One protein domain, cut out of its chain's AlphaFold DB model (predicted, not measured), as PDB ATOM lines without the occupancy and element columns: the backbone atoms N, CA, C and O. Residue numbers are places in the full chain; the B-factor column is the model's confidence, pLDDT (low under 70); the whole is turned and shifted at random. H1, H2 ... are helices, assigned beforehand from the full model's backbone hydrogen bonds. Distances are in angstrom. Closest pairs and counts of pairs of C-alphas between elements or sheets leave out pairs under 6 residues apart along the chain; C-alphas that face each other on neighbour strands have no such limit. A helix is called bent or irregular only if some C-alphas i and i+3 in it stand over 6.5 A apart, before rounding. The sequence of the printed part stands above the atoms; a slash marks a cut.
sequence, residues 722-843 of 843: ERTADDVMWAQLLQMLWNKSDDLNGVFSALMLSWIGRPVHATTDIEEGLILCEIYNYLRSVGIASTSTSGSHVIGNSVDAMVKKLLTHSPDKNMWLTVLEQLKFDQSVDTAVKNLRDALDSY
ATOM      1  N   GLU A 722     -19.493 -50.937  34.650       86.81
ATOM      2  CA  GLU A 722     -19.209 -52.380  34.563       86.81
ATOM      3  C   GLU A 722     -20.222 -53.123  33.668       86.81
ATOM      4  O   GLU A 722     -19.868 -54.129  33.052       86.81
ATOM      5  N   ARG A 723     -21.471 -52.639  33.558       84.44
ATOM      6  CA  ARG A 723     -22.479 -53.216  32.647       84.44
ATOM      7  C   ARG A 723     -22.282 -52.771  31.205       84.44
ATOM      8  O   ARG A 723     -22.409 -53.586  30.294       84.44
ATOM      9  N   THR A 724     -22.005 -51.489  30.994       84.12
ATOM     10  CA  THR A 724     -21.654 -50.945  29.680       84.12
ATOM     11  C   THR A 724     -20.819 -49.688  29.838       84.12
ATOM     12  O   THR A 724     -21.139 -48.819  30.645       84.12
ATOM     13  N   ALA A 725     -19.766 -49.591  29.027       84.81
ATOM     14  CA  ALA A 725     -18.886 -48.429  28.960       84.81
ATOM     15  C   ALA A 725     -19.496 -47.256  28.161       84.81
ATOM     16  O   ALA A 725     -18.824 -46.250  27.947       84.81
ATOM     17  N   ASP A 726     -20.737 -47.395  27.681       86.56
ATOM     18  CA  ASP A 726     -21.455 -46.340  26.970       86.56
ATOM     19  C   ASP A 726     -22.038 -45.316  27.955       86.56
ATOM     20  O   ASP A 726     -23.186 -45.389  28.396       86.56
ATOM     21  N   ASP A 727     -21.203 -44.350  28.319       88.75
ATOM     22  CA  ASP A 727     -21.574 -43.236  29.185       88.75
ATOM     23  C   ASP A 727     -22.690 -42.361  28.599       88.75
ATOM     24  O   ASP A 727     -23.470 -41.783  29.352       88.75
ATOM     25  N   VAL A 728     -22.793 -42.258  27.270       87.56
ATOM     26  CA  VAL A 728     -23.848 -41.475  26.612       87.56
ATOM     27  C   VAL A 728     -25.197 -42.154  26.808       87.56
ATOM     28  O   VAL A 728     -26.171 -41.497  27.177       87.56
ATOM     29  N   MET A 729     -25.250 -43.476  26.652       88.50
ATOM     30  CA  MET A 729     -26.442 -44.255  26.979       88.50
ATOM     31  C   MET A 729     -26.851 -44.047  28.448       88.50
ATOM     32  O   MET A 729     -28.021 -43.776  28.724       88.50
ATOM     33  N   TRP A 730     -25.908 -44.096  29.399       90.25
ATOM     34  CA  TRP A 730     -26.221 -43.817  30.806       90.25
ATOM     35  C   TRP A 730     -26.705 -42.390  31.035       90.25
ATOM     36  O   TRP A 730     -27.669 -42.197  31.776       90.25
ATOM     37  N   ALA A 731     -26.098 -41.405  30.376       90.00
ATOM     38  CA  ALA A 731     -26.536 -40.020  30.449       90.00
ATOM     39  C   ALA A 731     -27.992 -39.876  29.983       90.00
ATOM     40  O   ALA A 731     -28.794 -39.233  30.653       90.00
ATOM     41  N   GLN A 732     -28.370 -40.530  28.884       86.69
ATOM     42  CA  GLN A 732     -29.742 -40.518  28.379       86.69
ATOM     43  C   GLN A 732     -30.739 -41.175  29.337       86.69
ATOM     44  O   GLN A 732     -31.808 -40.606  29.571       86.69
ATOM     45  N   LEU A 733     -30.402 -42.349  29.876       87.31
ATOM     46  CA  LEU A 733     -31.269 -43.108  30.781       87.31
ATOM     47  C   LEU A 733     -31.448 -42.402  32.126       87.31
ATOM     48  O   LEU A 733     -32.571 -42.248  32.604       87.31
ATOM     49  N   LEU A 734     -30.353 -41.933  32.726       90.56
ATOM     50  CA  LEU A 734     -30.408 -41.214  33.994       90.56
ATOM     51  C   LEU A 734     -31.164 -39.895  33.847       90.56
ATOM     52  O   LEU A 734     -31.955 -39.550  34.717       90.56
ATOM     53  N   GLN A 735     -31.000 -39.199  32.721       88.56
ATOM     54  CA  GLN A 735     -31.745 -37.980  32.431       88.56
ATOM     55  C   GLN A 735     -33.261 -38.216  32.346       88.56
ATOM     56  O   GLN A 735     -34.039 -37.425  32.876       88.56
ATOM     57  N   MET A 736     -33.696 -39.323  31.734       85.81
ATOM     58  CA  MET A 736     -35.116 -39.695  31.683       85.81
ATOM     59  C   MET A 736     -35.712 -39.980  33.068       85.81
ATOM     60  O   MET A 736     -36.917 -39.816  33.269       85.81
ATOM     61  N   LEU A 737     -34.880 -40.399  34.024       85.00
ATOM     62  CA  LEU A 737     -35.293 -40.775  35.376       85.00
ATOM     63  C   LEU A 737     -34.918 -39.738  36.446       85.00
ATOM     64  O   LEU A 737     -35.270 -39.923  37.608       85.00
ATOM     65  N   TRP A 738     -34.270 -38.635  36.068       81.06
ATOM     66  CA  TRP A 738     -33.743 -37.617  36.982       81.06
ATOM     67  C   TRP A 738     -34.821 -37.046  37.921       81.06
ATOM     68  O   TRP A 738     -34.671 -36.965  39.135       81.06
ATOM     69  N   ASN A 739     -36.020 -36.772  37.408       79.88
ATOM     70  CA  ASN A 739     -37.103 -36.247  38.253       79.88
ATOM     71  C   ASN A 739     -37.746 -37.296  39.186       79.88
ATOM     72  O   ASN A 739     -38.684 -36.965  39.908       79.88
ATOM     73  N   LYS A 740     -37.308 -38.563  39.150       82.81
ATOM     74  CA  LYS A 740     -37.915 -39.659  39.919       82.81
ATOM     75  C   LYS A 740     -37.150 -40.011  41.198       82.81
ATOM     76  O   LYS A 740     -37.729 -40.673  42.057       82.81
ATOM     77  N   SER A 741     -35.873 -39.636  41.329       83.94
ATOM     78  CA  SER A 741     -35.051 -39.995  42.493       83.94
ATOM     79  C   SER A 741     -33.823 -39.095  42.643       83.94
ATOM     80  O   SER A 741     -32.987 -39.036  41.745       83.94
ATOM     81  N   ASP A 742     -33.654 -38.495  43.824       84.38
ATOM     82  CA  ASP A 742     -32.462 -37.701  44.166       84.38
ATOM     83  C   ASP A 742     -31.161 -38.516  44.084       84.38
ATOM     84  O   ASP A 742     -30.099 -37.987  43.757       84.38
ATOM     85  N   ASP A 743     -31.235 -39.832  44.303       87.00
ATOM     86  CA  ASP A 743     -30.074 -40.720  44.211       87.00
ATOM     87  C   ASP A 743     -29.576 -40.850  42.772       87.00
ATOM     88  O   ASP A 743     -28.369 -40.815  42.518       87.00
ATOM     89  N   LEU A 744     -30.507 -40.947  41.816       88.88
ATOM     90  CA  LEU A 744     -30.185 -40.917  40.390       88.88
ATOM     91  C   LEU A 744     -29.617 -39.556  39.988       88.88
ATOM     92  O   LEU A 744     -28.742 -39.501  39.122       88.88
ATOM     93  N   ASN A 745     -30.034 -38.486  40.670       87.62
ATOM     94  CA  ASN A 745     -29.508 -37.150  40.420       87.62
ATOM     95  C   ASN A 745     -28.043 -37.030  40.817       87.62
ATOM     96  O   ASN A 745     -27.213 -36.530  40.055       87.62
ATOM     97  N   GLY A 746     -27.686 -37.590  41.970       88.44
ATOM     98  CA  GLY A 746     -26.285 -37.710  42.350       88.44
ATOM     99  C   GLY A 746     -25.476 -38.514  41.322       88.44
ATOM    100  O   GLY A 746     -24.378 -38.106  40.946       88.44
ATOM    101  N   VAL A 747     -26.008 -39.637  40.821       90.75
ATOM    102  CA  VAL A 747     -25.309 -40.501  39.842       90.75
ATOM    103  C   VAL A 747     -25.091 -39.780  38.508       90.75
ATOM    104  O   VAL A 747     -23.997 -39.849  37.950       90.75
ATOM    105  N   PHE A 748     -26.094 -39.060  38.003       91.50
ATOM    106  CA  PHE A 748     -25.965 -38.306  36.754       91.50
ATOM    107  C   PHE A 748     -25.055 -37.085  36.900       91.50
ATOM    108  O   PHE A 748     -24.260 -36.820  36.000       91.50
ATOM    109  N   SER A 749     -25.054 -36.437  38.067       89.06
ATOM    110  CA  SER A 749     -24.069 -35.398  38.399       89.06
ATOM    111  C   SER A 749     -22.645 -35.961  38.392       89.06
ATOM    112  O   SER A 749     -21.752 -35.396  37.761       89.06
ATOM    113  N   ALA A 750     -22.430 -37.123  39.022       89.50
ATOM    114  CA  ALA A 750     -21.132 -37.794  39.038       89.50
ATOM    115  C   ALA A 750     -20.661 -38.193  37.628       89.50
ATOM    116  O   ALA A 750     -19.473 -38.085  37.317       89.50
ATOM    117  N   LEU A 751     -21.585 -38.618  36.759       91.81
ATOM    118  CA  LEU A 751     -21.293 -38.914  35.356       91.81
ATOM    119  C   LEU A 751     -20.806 -37.658  34.623       91.81
ATOM    120  O   LEU A 751     -19.741 -37.690  34.009       91.81
ATOM    121  N   MET A 752     -21.525 -36.544  34.755       90.19
ATOM    122  CA  MET A 752     -21.164 -35.281  34.106       90.19
ATOM    123  C   MET A 752     -19.814 -34.731  34.576       90.19
ATOM    124  O   MET A 752     -18.991 -34.330  33.754       90.19
ATOM    125  N   LEU A 753     -19.539 -34.770  35.881       86.62
ATOM    126  CA  LEU A 753     -18.246 -34.352  36.432       86.62
ATOM    127  C   LEU A 753     -17.094 -35.234  35.928       86.62
ATOM    128  O   LEU A 753     -16.011 -34.740  35.612       86.62
ATOM    129  N   SER A 754     -17.337 -36.537  35.769       88.81
ATOM    130  CA  SER A 754     -16.317 -37.444  35.244       88.81
ATOM    131  C   SER A 754     -15.957 -37.168  33.778       88.81
ATOM    132  O   SER A 754     -14.814 -37.390  33.384       88.81
ATOM    133  N   TRP A 755     -16.883 -36.631  32.974       87.81
ATOM    134  CA  TRP A 755     -16.609 -36.254  31.582       87.81
ATOM    135  C   TRP A 755     -15.610 -35.112  31.464       87.81
ATOM    136  O   TRP A 755     -14.834 -35.089  30.513       87.81
ATOM    137  N   ILE A 756     -15.593 -34.204  32.438       83.31
ATOM    138  CA  ILE A 756     -14.651 -33.080  32.491       83.31
ATOM    139  C   ILE A 756     -13.384 -33.412  33.290       83.31
ATOM    140  O   ILE A 756     -12.586 -32.523  33.577       83.31
ATOM    141  N   GLY A 757     -13.192 -34.685  33.658       78.00
ATOM    142  CA  GLY A 757     -12.025 -35.151  34.404       78.00
ATOM    143  C   GLY A 757     -11.955 -34.628  35.840       78.00
ATOM    144  O   GLY A 757     -10.872 -34.641  36.425       78.00
ATOM    145  N   ARG A 758     -13.073 -34.158  36.411       75.94
ATOM    146  CA  ARG A 758     -13.107 -33.704  37.803       75.94
ATOM    147  C   ARG A 758     -13.421 -34.861  38.753       75.94
ATOM    148  O   ARG A 758     -14.335 -35.643  38.474       75.94
ATOM    149  N   PRO A 759     -12.689 -34.983  39.877       73.56
ATOM    150  CA  PRO A 759     -13.091 -35.875  40.954       73.56
ATOM    151  C   PRO A 759     -14.424 -35.393  41.536       73.56
ATOM    152  O   PRO A 759     -14.718 -34.205  41.516       73.56
ATOM    153  N   VAL A 760     -15.235 -36.328  42.030       71.56
ATOM    154  CA  VAL A 760     -16.524 -36.020  42.657       71.56
ATOM    155  C   VAL A 760     -16.347 -36.080  44.169       71.56
ATOM    156  O   VAL A 760     -16.109 -37.154  44.724       71.56
ATOM    157  N   HIS A 761     -16.491 -34.942  44.837       67.19
ATOM    158  CA  HIS A 761     -16.549 -34.821  46.285       67.19
ATOM    159  C   HIS A 761     -17.999 -34.612  46.737       67.19
ATOM    160  O   HIS A 761     -18.720 -33.756  46.223       67.19
ATOM    161  N   ALA A 762     -18.433 -35.401  47.723       54.56
ATOM    162  CA  ALA A 762     -19.839 -35.546  48.109       54.56
ATOM    163  C   ALA A 762     -20.548 -34.266  48.602       54.56
ATOM    164  O   ALA A 762     -21.768 -34.278  48.713       54.56
ATOM    165  N   THR A 763     -19.830 -33.181  48.918       54.84
ATOM    166  CA  THR A 763     -20.424 -31.972  49.524       54.84
ATOM    167  C   THR A 763     -20.201 -30.682  48.738       54.84
ATOM    168  O   THR A 763     -21.036 -29.789  48.833       54.84
ATOM    169  N   THR A 764     -19.126 -30.560  47.956       55.12
ATOM    170  CA  THR A 764     -18.801 -29.326  47.211       55.12
ATOM    171  C   THR A 764     -19.182 -29.376  45.738       55.12
ATOM    172  O   THR A 764     -19.436 -28.330  45.151       55.12
ATOM    173  N   ASP A 765     -19.282 -30.569  45.148       63.78
ATOM    174  CA  ASP A 765     -19.314 -30.704  43.684       63.78
ATOM    175  C   ASP A 765     -20.726 -30.996  43.149       63.78
ATOM    176  O   ASP A 765     -20.945 -31.071  41.941       63.78
ATOM    177  N   ILE A 766     -21.712 -31.122  44.046       65.12
ATOM    178  CA  ILE A 766     -23.114 -31.359  43.678       65.12
ATOM    179  C   ILE A 766     -23.657 -30.182  42.863       65.12
ATOM    180  O   ILE A 766     -24.311 -30.411  41.855       65.12
ATOM    181  N   GLU A 767     -23.363 -28.934  43.235       71.62
ATOM    182  CA  GLU A 767     -23.890 -27.760  42.525       71.62
ATOM    183  C   GLU A 767     -23.346 -27.659  41.091       71.62
ATOM    184  O   GLU A 767     -24.111 -27.481  40.144       71.62
ATOM    185  N   GLU A 768     -22.041 -27.865  40.907       74.38
ATOM    186  CA  GLU A 768     -21.415 -27.880  39.579       74.38
ATOM    187  C   GLU A 768     -21.929 -29.055  38.729       74.38
ATOM    188  O   GLU A 768     -22.259 -28.877  37.556       74.38
ATOM    189  N   GLY A 769     -22.085 -30.239  39.329       79.69
ATOM    190  CA  GLY A 769     -22.688 -31.396  38.670       79.69
ATOM    191  C   GLY A 769     -24.135 -31.146  38.230       79.69
ATOM    192  O   GLY A 769     -24.475 -31.425  37.080       79.69
ATOM    193  N   LEU A 770     -24.965 -30.549  39.092       78.50
ATOM    194  CA  LEU A 770     -26.349 -30.177  38.780       78.50
ATOM    195  C   LEU A 770     -26.415 -29.205  37.592       78.50
ATOM    196  O   LEU A 770     -27.233 -29.396  36.692       78.50
ATOM    197  N   ILE A 771     -25.520 -28.214  37.537       79.31
ATOM    198  CA  ILE A 771     -25.427 -27.263  36.417       79.31
ATOM    199  C   ILE A 771     -25.110 -27.992  35.104       79.31
ATOM    200  O   ILE A 771     -25.750 -27.738  34.079       79.31
ATOM    201  N   LEU A 772     -24.154 -28.926  35.114       83.06
ATOM    202  CA  LEU A 772     -23.835 -29.731  33.929       83.06
ATOM    203  C   LEU A 772     -25.042 -30.572  33.478       83.06
ATOM    204  O   LEU A 772     -25.324 -30.660  32.280       83.06
ATOM    205  N   CYS A 773     -25.799 -31.131  34.424       84.50
ATOM    206  CA  CYS A 773     -27.028 -31.873  34.149       84.50
ATOM    207  C   CYS A 773     -28.125 -30.987  33.533       84.50
ATOM    208  O   CYS A 773     -28.765 -31.390  32.556       84.50
ATOM    209  N   GLU A 774     -28.335 -29.770  34.042       82.25
ATOM    210  CA  GLU A 774     -29.278 -28.796  33.473       82.25
ATOM    211  C   GLU A 774     -28.915 -28.403  32.041       82.25
ATOM    212  O   GLU A 774     -29.784 -28.286  31.170       82.25
ATOM    213  N   ILE A 775     -27.624 -28.233  31.775       78.62
ATOM    214  CA  ILE A 775     -27.120 -27.901  30.446       78.62
ATOM    215  C   ILE A 775     -27.335 -29.063  29.486       78.62
ATOM    216  O   ILE A 775     -27.851 -28.850  28.390       78.62
ATOM    217  N   TYR A 776     -27.026 -30.292  29.899       84.62
ATOM    218  CA  TYR A 776     -27.324 -31.478  29.101       84.62
ATOM    219  C   TYR A 776     -28.822 -31.581  28.772       84.62
ATOM    220  O   TYR A 776     -29.196 -31.764  27.611       84.62
ATOM    221  N   ASN A 777     -29.688 -31.396  29.776       81.56
ATOM    222  CA  ASN A 777     -31.144 -31.379  29.608       81.56
ATOM    223  C   ASN A 777     -31.578 -30.365  28.551       81.56
ATOM    224  O   ASN A 777     -32.384 -30.661  27.664       81.56
ATOM    225  N   TYR A 778     -31.017 -29.166  28.648       77.88
ATOM    226  CA  TYR A 778     -31.299 -28.083  27.732       77.88
ATOM    227  C   TYR A 778     -30.828 -28.413  26.304       77.88
ATOM    228  O   TYR A 778     -31.625 -28.304  25.370       77.88
ATOM    229  N   LEU A 779     -29.597 -28.905  26.127       76.25
ATOM    230  CA  LEU A 779     -29.060 -29.322  24.824       76.25
ATOM    231  C   LEU A 779     -29.927 -30.399  24.162       76.25
ATOM    232  O   LEU A 779     -30.252 -30.289  22.978       76.25
ATOM    233  N   ARG A 780     -30.378 -31.393  24.935       77.94
ATOM    234  CA  ARG A 780     -31.263 -32.456  24.440       77.94
ATOM    235  C   ARG A 780     -32.630 -31.917  24.023       77.94
ATOM    236  O   ARG A 780     -33.125 -32.267  22.954       77.94
ATOM    237  N   SER A 781     -33.216 -31.018  24.818       76.25
ATOM    238  CA  SER A 781     -34.505 -30.390  24.493       76.25
ATOM    239  C   SER A 781     -34.463 -29.625  23.163       76.25
ATOM    240  O   SER A 781     -35.406 -29.695  22.371       76.25
ATOM    241  N   VAL A 782     -33.340 -28.960  22.872       71.62
ATOM    242  CA  VAL A 782     -33.165 -28.199  21.631       71.62
ATOM    243  C   VAL A 782     -32.798 -29.100  20.452       71.62
ATOM    244  O   VAL A 782     -33.318 -28.883  19.357       71.62
ATOM    245  N   GLY A 783     -31.996 -30.149  20.659       65.81
ATOM    246  CA  GLY A 783     -31.752 -31.184  19.647       65.81
ATOM    247  C   GLY A 783     -33.062 -31.791  19.126       65.81
ATOM    248  O   GLY A 783     -33.314 -31.814  17.917       65.81
ATOM    249  N   ILE A 784     -33.978 -32.137  20.034       62.12
ATOM    250  CA  ILE A 784     -35.315 -32.656  19.695       62.12
ATOM    251  C   ILE A 784     -36.176 -31.603  18.965       62.12
ATOM    252  O   ILE A 784     -36.851 -31.920  17.984       62.12
ATOM    253  N   ALA A 785     -36.139 -30.333  19.379       59.94
ATOM    254  CA  ALA A 785     -36.881 -29.260  18.702       59.94
ATOM    255  C   ALA A 785     -36.346 -28.957  17.283       59.94
ATOM    256  O   ALA A 785     -37.110 -28.647  16.365       59.94
ATOM    257  N   SER A 786     -35.031 -29.079  17.081       57.50
ATOM    258  CA  SER A 786     -34.365 -28.806  15.800       57.50
ATOM    259  C   SER A 786     -34.594 -29.892  14.743       57.50
ATOM    260  O   SER A 786     -34.637 -29.592  13.553       57.50
ATOM    261  N   THR A 787     -34.835 -31.139  15.159       56.34
ATOM    262  CA  THR A 787     -35.219 -32.235  14.247       56.34
ATOM    263  C   THR A 787     -36.683 -32.158  13.801       56.34
ATOM    264  O   THR A 787     -37.051 -32.766  12.798       56.34
ATOM    265  N   SER A 788     -37.517 -31.380  14.500       55.06
ATOM    266  CA  SER A 788     -38.961 -31.264  14.252       55.06
ATOM    267  C   SER A 788     -39.388 -29.978  13.528       55.06
ATOM    268  O   SER A 788     -40.527 -29.897  13.066       55.06
ATOM    269  N   THR A 789     -38.500 -28.990  13.348       54.12
ATOM    270  CA  THR A 789     -38.812 -27.727  12.650       54.12
ATOM    271  C   THR A 789     -37.790 -27.385  11.559       54.12
ATOM    272  O   THR A 789     -36.632 -27.085  11.818       54.12
ATOM    273  N   SER A 790     -38.227 -27.380  10.297       49.19
ATOM    274  CA  SER A 790     -37.413 -27.141   9.090       49.19
ATOM    275  C   SER A 790     -37.082 -25.657   8.811       49.19
ATOM    276  O   SER A 790     -36.953 -25.247   7.658       49.19
ATOM    277  N   GLY A 791     -36.941 -24.826   9.852       52.34
ATOM    278  CA  GLY A 791     -36.684 -23.384   9.730       52.34
ATOM    279  C   GLY A 791     -35.258 -22.982  10.122       52.34
ATOM    280  O   GLY A 791     -34.961 -22.831  11.304       52.34
ATOM    281  N   SER A 792     -34.384 -22.725   9.142       50.19
ATOM    282  CA  SER A 792     -32.954 -22.412   9.350       50.19
ATOM    283  C   SER A 792     -32.658 -21.087  10.073       50.19
ATOM    284  O   SER A 792     -31.558 -20.907  10.589       50.19
ATOM    285  N   HIS A 793     -33.618 -20.157  10.154       48.91
ATOM    286  CA  HIS A 793     -33.383 -18.809  10.694       48.91
ATOM    287  C   HIS A 793     -33.568 -18.663  12.216       48.91
ATOM    288  O   HIS A 793     -33.106 -17.677  12.784       48.91
ATOM    289  N   VAL A 794     -34.195 -19.631  12.896       51.94
ATOM    290  CA  VAL A 794     -34.418 -19.589  14.360       51.94
ATOM    291  C   VAL A 794     -33.202 -20.124  15.141       51.94
ATOM    292  O   VAL A 794     -33.018 -19.815  16.315       51.94
ATOM    293  N   ILE A 795     -32.320 -20.873  14.475       53.84
ATOM    294  CA  ILE A 795     -31.216 -21.606  15.108       53.84
ATOM    295  C   ILE A 795     -30.021 -20.686  15.434       53.84
ATOM    296  O   ILE A 795     -29.404 -20.848  16.481       53.84
ATOM    297  N   GLY A 796     -29.730 -19.668  14.613       54.97
ATOM    298  CA  GLY A 796     -28.578 -18.770  14.823       54.97
ATOM    299  C   GLY A 796     -28.661 -17.920  16.100       54.97
ATOM    300  O   GLY A 796     -27.721 -17.896  16.886       54.97
ATOM    301  N   ASN A 797     -29.821 -17.304  16.369       58.72
ATOM    302  CA  ASN A 797     -30.046 -16.534  17.606       58.72
ATOM    303  C   ASN A 797     -30.085 -17.425  18.860       58.72
ATOM    304  O   ASN A 797     -29.849 -16.953  19.969       58.72
ATOM    305  N   SER A 798     -30.405 -18.707  18.677       67.81
ATOM    306  CA  SER A 798     -30.430 -19.711  19.734       67.81
ATOM    307  C   SER A 798     -29.005 -20.102  20.147       67.81
ATOM    308  O   SER A 798     -28.685 -20.010  21.327       67.81
ATOM    309  N   VAL A 799     -28.112 -20.414  19.198       73.06
ATOM    310  CA  VAL A 799     -26.733 -20.869  19.481       73.06
ATOM    311  C   VAL A 799     -25.895 -19.813  20.216       73.06
ATOM    312  O   VAL A 799     -25.252 -20.138  21.212       73.06
ATOM    313  N   ASP A 800     -25.959 -18.539  19.819       74.81
ATOM    314  CA  ASP A 800     -25.245 -17.450  20.515       74.81
ATOM    315  C   ASP A 800     -25.738 -17.246  21.956       74.81
ATOM    316  O   ASP A 800     -24.953 -17.005  22.879       74.81
ATOM    317  N   ALA A 801     -27.052 -17.362  22.174       77.31
ATOM    318  CA  ALA A 801     -27.632 -17.318  23.511       77.31
ATOM    319  C   ALA A 801     -27.183 -18.519  24.360       77.31
ATOM    320  O   ALA A 801     -26.962 -18.365  25.562       77.31
ATOM    321  N   MET A 802     -26.990 -19.692  23.743       73.19
ATOM    322  CA  MET A 802     -26.459 -20.873  24.424       73.19
ATOM    323  C   MET A 802     -25.006 -20.704  24.833       73.19
ATOM    324  O   MET A 802     -24.693 -20.952  25.992       73.19
ATOM    325  N   VAL A 803     -24.134 -20.250  23.930       80.69
ATOM    326  CA  VAL A 803     -22.721 -20.009  24.258       80.69
ATOM    327  C   VAL A 803     -22.616 -18.997  25.396       80.69
ATOM    328  O   VAL A 803     -21.914 -19.249  26.372       80.69
ATOM    329  N   LYS A 804     -23.399 -17.910  25.361       82.00
ATOM    330  CA  LYS A 804     -23.473 -16.964  26.485       82.00
ATOM    331  C   LYS A 804     -23.940 -17.620  27.780       82.00
ATOM    332  O   LYS A 804     -23.354 -17.347  28.822       82.00
ATOM    333  N   LYS A 805     -24.962 -18.478  27.740       78.19
ATOM    334  CA  LYS A 805     -25.459 -19.175  28.935       78.19
ATOM    335  C   LYS A 805     -24.414 -20.139  29.511       78.19
ATOM    336  O   LYS A 805     -24.190 -20.111  30.716       78.19
ATOM    337  N   LEU A 806     -23.727 -20.915  28.666       78.25
ATOM    338  CA  LEU A 806     -22.616 -21.786  29.072       78.25
ATOM    339  C   LEU A 806     -21.493 -20.982  29.731       78.25
ATOM    340  O   LEU A 806     -21.088 -21.284  30.851       78.25
ATOM    341  N   LEU A 807     -21.056 -19.900  29.079       82.81
ATOM    342  CA  LEU A 807     -19.996 -19.026  29.586       82.81
ATOM    343  C   LEU A 807     -20.401 -18.235  30.838       82.81
ATOM    344  O   LEU A 807     -19.534 -17.839  31.610       82.81
ATOM    345  N   THR A 808     -21.703 -18.028  31.063       81.69
ATOM    346  CA  THR A 808     -22.222 -17.436  32.309       81.69
ATOM    347  C   THR A 808     -22.105 -18.415  33.477       81.69
ATOM    348  O   THR A 808     -21.862 -17.987  34.600       81.69
ATOM    349  N   HIS A 809     -22.266 -19.718  33.226       73.75
ATOM    350  CA  HIS A 809     -22.140 -20.749  34.257       73.75
ATOM    351  C   HIS A 809     -20.687 -21.135  34.542       73.75
ATOM    352  O   HIS A 809     -20.329 -21.345  35.695       73.75
ATOM    353  N   SER A 810     -19.837 -21.189  33.518       79.00
ATOM    354  CA  SER A 810     -18.393 -21.323  33.690       79.00
ATOM    355  C   SER A 810     -17.661 -20.673  32.515       79.00
ATOM    356  O   SER A 810     -17.950 -21.018  31.367       79.00
ATOM    357  N   PRO A 811     -16.683 -19.782  32.760       81.88
ATOM    358  CA  PRO A 811     -15.885 -19.184  31.692       81.88
ATOM    359  C   PRO A 811     -14.897 -20.180  31.054       81.88
ATOM    360  O   PRO A 811     -14.243 -19.839  30.067       81.88
ATOM    361  N   ASP A 812     -14.766 -21.396  31.598       81.69
ATOM    362  CA  ASP A 812     -13.860 -22.423  31.087       81.69
ATOM    363  C   ASP A 812     -14.403 -23.068  29.801       81.69
ATOM    364  O   ASP A 812     -15.151 -24.047  29.809       81.69
ATOM    365  N   LYS A 813     -13.991 -22.517  28.656       83.94
ATOM    366  CA  LYS A 813     -14.325 -23.046  27.324       83.94
ATOM    367  C   LYS A 813     -13.872 -24.493  27.122       83.94
ATOM    368  O   LYS A 813     -14.571 -25.250  26.456       83.94
ATOM    369  N   ASN A 814     -12.731 -24.892  27.683       78.69
ATOM    370  CA  ASN A 814     -12.185 -26.234  27.473       78.69
ATOM    371  C   ASN A 814     -13.018 -27.289  28.199       78.69
ATOM    372  O   ASN A 814     -13.240 -28.373  27.657       78.69
ATOM    373  N   MET A 815     -13.527 -26.955  29.385       83.31
ATOM    374  CA  MET A 815     -14.511 -27.779  30.082       83.31
ATOM    375  C   MET A 815     -15.731 -28.036  29.181       83.31
ATOM    376  O   MET A 815     -16.088 -29.191  28.950       83.31
ATOM    377  N   TRP A 816     -16.311 -26.985  28.587       83.19
ATOM    378  CA  TRP A 816     -17.461 -27.119  27.682       83.19
ATOM    379  C   TRP A 816     -17.144 -27.914  26.417       83.19
ATOM    380  O   TRP A 816     -17.927 -28.781  26.032       83.19
ATOM    381  N   LEU A 817     -15.990 -27.679  25.791       83.25
ATOM    382  CA  LEU A 817     -15.543 -28.456  24.633       83.25
ATOM    383  C   LEU A 817     -15.380 -29.942  24.972       83.25
ATOM    384  O   LEU A 817     -15.709 -30.789  24.145       83.25
ATOM    385  N   THR A 818     -14.926 -30.261  26.185       83.19
ATOM    386  CA  THR A 818     -14.802 -31.645  26.660       83.19
ATOM    387  C   THR A 818     -16.177 -32.296  26.823       83.19
ATOM    388  O   THR A 818     -16.377 -33.407  26.335       83.19
ATOM    389  N   VAL A 819     -17.153 -31.592  27.411       83.56
ATOM    390  CA  VAL A 819     -18.550 -32.065  27.492       83.56
ATOM    391  C   VAL A 819     -19.126 -32.303  26.093       83.56
ATOM    392  O   VAL A 819     -19.657 -33.377  25.815       83.56
ATOM    393  N   LEU A 820     -18.985 -31.339  25.180       85.12
ATOM    394  CA  LEU A 820     -19.475 -31.446  23.801       85.12
ATOM    395  C   LEU A 820     -18.809 -32.598  23.030       85.12
ATOM    396  O   LEU A 820     -19.462 -33.272  22.235       85.12
ATOM    397  N   GLU A 821     -17.528 -32.866  23.283       84.50
ATOM    398  CA  GLU A 821     -16.804 -33.982  22.673       84.50
ATOM    399  C   GLU A 821     -17.341 -35.347  23.120       84.50
ATOM    400  O   GLU A 821     -17.341 -36.278  22.315       84.50
ATOM    401  N   GLN A 822     -17.834 -35.475  24.355       82.94
ATOM    402  CA  GLN A 822     -18.529 -36.689  24.800       82.94
ATOM    403  C   GLN A 822     -19.902 -36.821  24.126       82.94
ATOM    404  O   GLN A 822     -20.300 -37.910  23.714       82.94
ATOM    405  N   LEU A 823     -20.595 -35.698  23.917       82.69
ATOM    406  CA  LEU A 823     -21.926 -35.661  23.304       82.69
ATOM    407  C   LEU A 823     -21.951 -35.899  21.795       82.69
ATOM    408  O   LEU A 823     -23.014 -36.184  21.255       82.69
ATOM    409  N   LYS A 824     -20.813 -35.852  21.097       80.50
ATOM    410  CA  LYS A 824     -20.761 -36.145  19.649       80.50
ATOM    411  C   LYS A 824     -21.216 -37.568  19.297       80.50
ATOM    412  O   LYS A 824     -21.506 -37.863  18.142       80.50
ATOM    413  N   PHE A 825     -21.196 -38.478  20.272       77.38
ATOM    414  CA  PHE A 825     -21.658 -39.852  20.093       77.38
ATOM    415  C   PHE A 825     -23.176 -39.984  20.284       77.38
ATOM    416  O   PHE A 825     -23.749 -41.009  19.917       77.38
ATOM    417  N   ASP A 826     -23.839 -38.937  20.785       78.94
ATOM    418  CA  ASP A 826     -25.289 -38.850  20.875       78.94
ATOM    419  C   ASP A 826     -25.878 -38.246  19.588       78.94
ATOM    420  O   ASP A 826     -25.911 -37.029  19.377       78.94
ATOM    421  N   GLN A 827     -26.413 -39.116  18.728       79.00
ATOM    422  CA  GLN A 827     -27.052 -38.710  17.471       79.00
ATOM    423  C   GLN A 827     -28.235 -37.747  17.672       79.00
ATOM    424  O   GLN A 827     -28.569 -37.001  16.753       79.00
ATOM    425  N   SER A 828     -28.869 -37.736  18.853       73.56
ATOM    426  CA  SER A 828     -30.014 -36.863  19.137       73.56
ATOM    427  C   SER A 828     -29.627 -35.393  19.338       73.56
ATOM    428  O   SER A 828     -30.485 -34.516  19.216       73.56
ATOM    429  N   VAL A 829     -28.343 -35.112  19.592       79.56
ATOM    430  CA  VAL A 829     -27.824 -33.752  19.812       79.56
ATOM    431  C   VAL A 829     -26.687 -33.357  18.868       79.56
ATOM    432  O   VAL A 829     -26.280 -32.200  18.900       79.56
ATOM    433  N   ASP A 830     -26.224 -34.240  17.978       79.38
ATOM    434  CA  ASP A 830     -25.063 -34.025  17.089       79.38
ATOM    435  C   ASP A 830     -25.086 -32.677  16.338       79.38
ATOM    436  O   ASP A 830     -24.115 -31.920  16.349       79.38
ATOM    437  N   THR A 831     -26.234 -32.297  15.760       77.06
ATOM    438  CA  THR A 831     -26.366 -31.008  15.052       77.06
ATOM    439  C   THR A 831     -26.253 -29.806  15.997       77.06
ATOM    440  O   THR A 831     -25.615 -28.811  15.654       77.06
ATOM    441  N   ALA A 832     -26.842 -29.888  17.194       76.75
ATOM    442  CA  ALA A 832     -26.750 -28.829  18.197       76.75
ATOM    443  C   ALA A 832     -25.323 -28.722  18.751       76.75
ATOM    444  O   ALA A 832     -24.780 -27.623  18.810       76.75
ATOM    445  N   VAL A 833     -24.700 -29.859  19.070       82.81
ATOM    446  CA  VAL A 833     -23.324 -29.973  19.573       82.81
ATOM    447  C   VAL A 833     -22.326 -29.396  18.576       82.81
ATOM    448  O   VAL A 833     -21.474 -28.601  18.966       82.81
ATOM    449  N   LYS A 834     -22.454 -29.734  17.286       84.06
ATOM    450  CA  LYS A 834     -21.586 -29.200  16.233       84.06
ATOM    451  C   LYS A 834     -21.694 -27.679  16.123       84.06
ATOM    452  O   LYS A 834     -20.677 -26.998  16.168       84.06
ATOM    453  N   ASN A 835     -22.916 -27.147  16.054       82.00
ATOM    454  CA  ASN A 835     -23.138 -25.703  15.954       82.00
ATOM    455  C   ASN A 835     -22.628 -24.951  17.197       82.00
ATOM    456  O   ASN A 835     -22.065 -23.868  17.075       82.00
ATOM    457  N   LEU A 836     -22.812 -25.524  18.389       82.25
ATOM    458  CA  LEU A 836     -22.300 -24.972  19.643       82.25
ATOM    459  C   LEU A 836     -20.782 -24.985  19.715       82.25
ATOM    460  O   LEU A 836     -20.209 -24.024  20.211       82.25
ATOM    461  N   ARG A 837     -20.144 -26.057  19.241       85.44
ATOM    462  CA  ARG A 837     -18.687 -26.169  19.193       85.44
ATOM    463  C   ARG A 837     -18.093 -25.097  18.290       85.44
ATOM    464  O   ARG A 837     -17.246 -24.338  18.744       85.44
ATOM    465  N   ASP A 838     -18.611 -24.992  17.067       84.94
ATOM    466  CA  ASP A 838     -18.167 -23.998  16.087       84.94
ATOM    467  C   ASP A 838     -18.354 -22.564  16.632       84.94
ATOM    468  O   ASP A 838     -17.508 -21.695  16.422       84.94
ATOM    469  N   ALA A 839     -19.434 -22.320  17.387       82.69
ATOM    470  CA  ALA A 839     -19.681 -21.036  18.036       82.69
ATOM    471  C   ALA A 839     -18.766 -20.783  19.251       82.69
ATOM    472  O   ALA A 839     -18.236 -19.682  19.385       82.69
ATOM    473  N   LEU A 840     -18.527 -21.779  20.111       83.38
ATOM    474  CA  LEU A 840     -17.600 -21.689  21.249       83.38
ATOM    475  C   LEU A 840     -16.158 -21.417  20.809       83.38
ATOM    476  O   LEU A 840     -15.475 -20.651  21.483       83.38
ATOM    477  N   ASP A 841     -15.726 -22.000  19.686       82.00
ATOM    478  CA  ASP A 841     -14.406 -21.764  19.084       82.00
ATOM    479  C   ASP A 841     -14.278 -20.354  18.472       82.00
ATOM    480  O   ASP A 841     -13.168 -19.852  18.289       82.00
ATOM    481  N   SER A 842     -15.406 -19.711  18.143       80.94
ATOM    482  CA  SER A 842     -15.450 -18.357  17.570       80.94
ATOM    483  C   SER A 842     -15.508 -17.227  18.610       80.94
ATOM    484  O   SER A 842     -15.185 -16.083  18.281       80.94
ATOM    485  N   TYR A 843     -15.916 -17.545  19.844       74.00
ATOM    486  CA  TYR A 843     -15.826 -16.663  21.016       74.00
ATOM    487  C   TYR A 843     -14.421 -16.699  21.594       74.00
ATOM    488  O   TYR A 843     -14.075 -15.772  22.365       74.00
TER     489      TYR A 843
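What this domain is: This is residues 722 to 843 of the 843 residues of an uncharacterized protein of Plasmopara halstedii (UniProt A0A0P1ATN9). The long helix H3 runs through the body, with H4 folded back loosely beside it and the hairpin of H5 and H6 packed crosswise over one face of this pair, where H6 crosses both. On the side of H3 away from H4, a hairpin of H1 and H2 packs on the first part of H3 through H2. The printed part has 122 residues with six named helices, H1 to H6 in that order, and no named strand: all helix. It is compact, with a radius of gyration of the C-alphas of 14.4 A, and spans 42 by 29 by 24 A; residues 788 to 793 stick out.

How they stand to each other: H1, residues 727 to 740, and H2, residues 742 to 755, form a helical hairpin; they touch, closest at the C-alphas of Trp 738 and Asn 745, 5.5 A apart, at a shallow tilt of 27 degrees, opposite ways. H2 touches residues 766 to 773 of H3, residues 766 to 788, about perpendicular at 84 degrees; the C-alphas of Ser 749 and Gly 769 are closest, at 4.2 A. H3 and H4, residues 795 to 809, form a hairpin that only just touches, with 3 pairs of C-alphas within 8 A, closest at Ile 771 and His 809, 7.6 A; the tilt is shallow, 3 degrees. H5, residues 813 to 823, and H6, residues 830 to 842, are a third hairpin, closest at the C-alphas of Leu 820 and Val 833, 5.9 A, at a shallow tilt of 17 degrees. H6 touches H3 at a steep tilt of 64 degrees, closest at the C-alphas of Gly 783 and Ala 832, 5.7 A, and H4 at a steep tilt of 66 degrees, closest at those of Val 799 and Leu 836, 6.0 A. H3 and H5 are near each other, while H1 and H6, for instance, are apart. In H2, H5 and H6 every O i to N i+4 pair is within hydrogen-bond range; in H1 8 of 10 are, in H3 18 of 19, in H4 10 of 11.

Where its parts are: H1 begins at C-alpha 727, (-21.574, -43.236, 29.185), and is irregular: C-alphas 736 and 739 are 7.7 A apart. From first to last C-alpha H1 measures 19.9 A, H2 20.3 A, H3 33.4 A, H4 21.2 A, H5 15.3 A and H6 18.4 A. H3 begins at C-alpha 766, (-23.114, -31.359, 43.678), and H6 ends at C-alpha 842, (-15.450, -18.357, 17.570).

The domain as a whole: The two C-alphas farthest apart, those of Thr 763 and Ser 790, are 44.1 A apart. The printed part has no cut, and no link is long. Mean pLDDT of the printed part is 77.7; residues 761 to 766 and 783 to 798 are under 70.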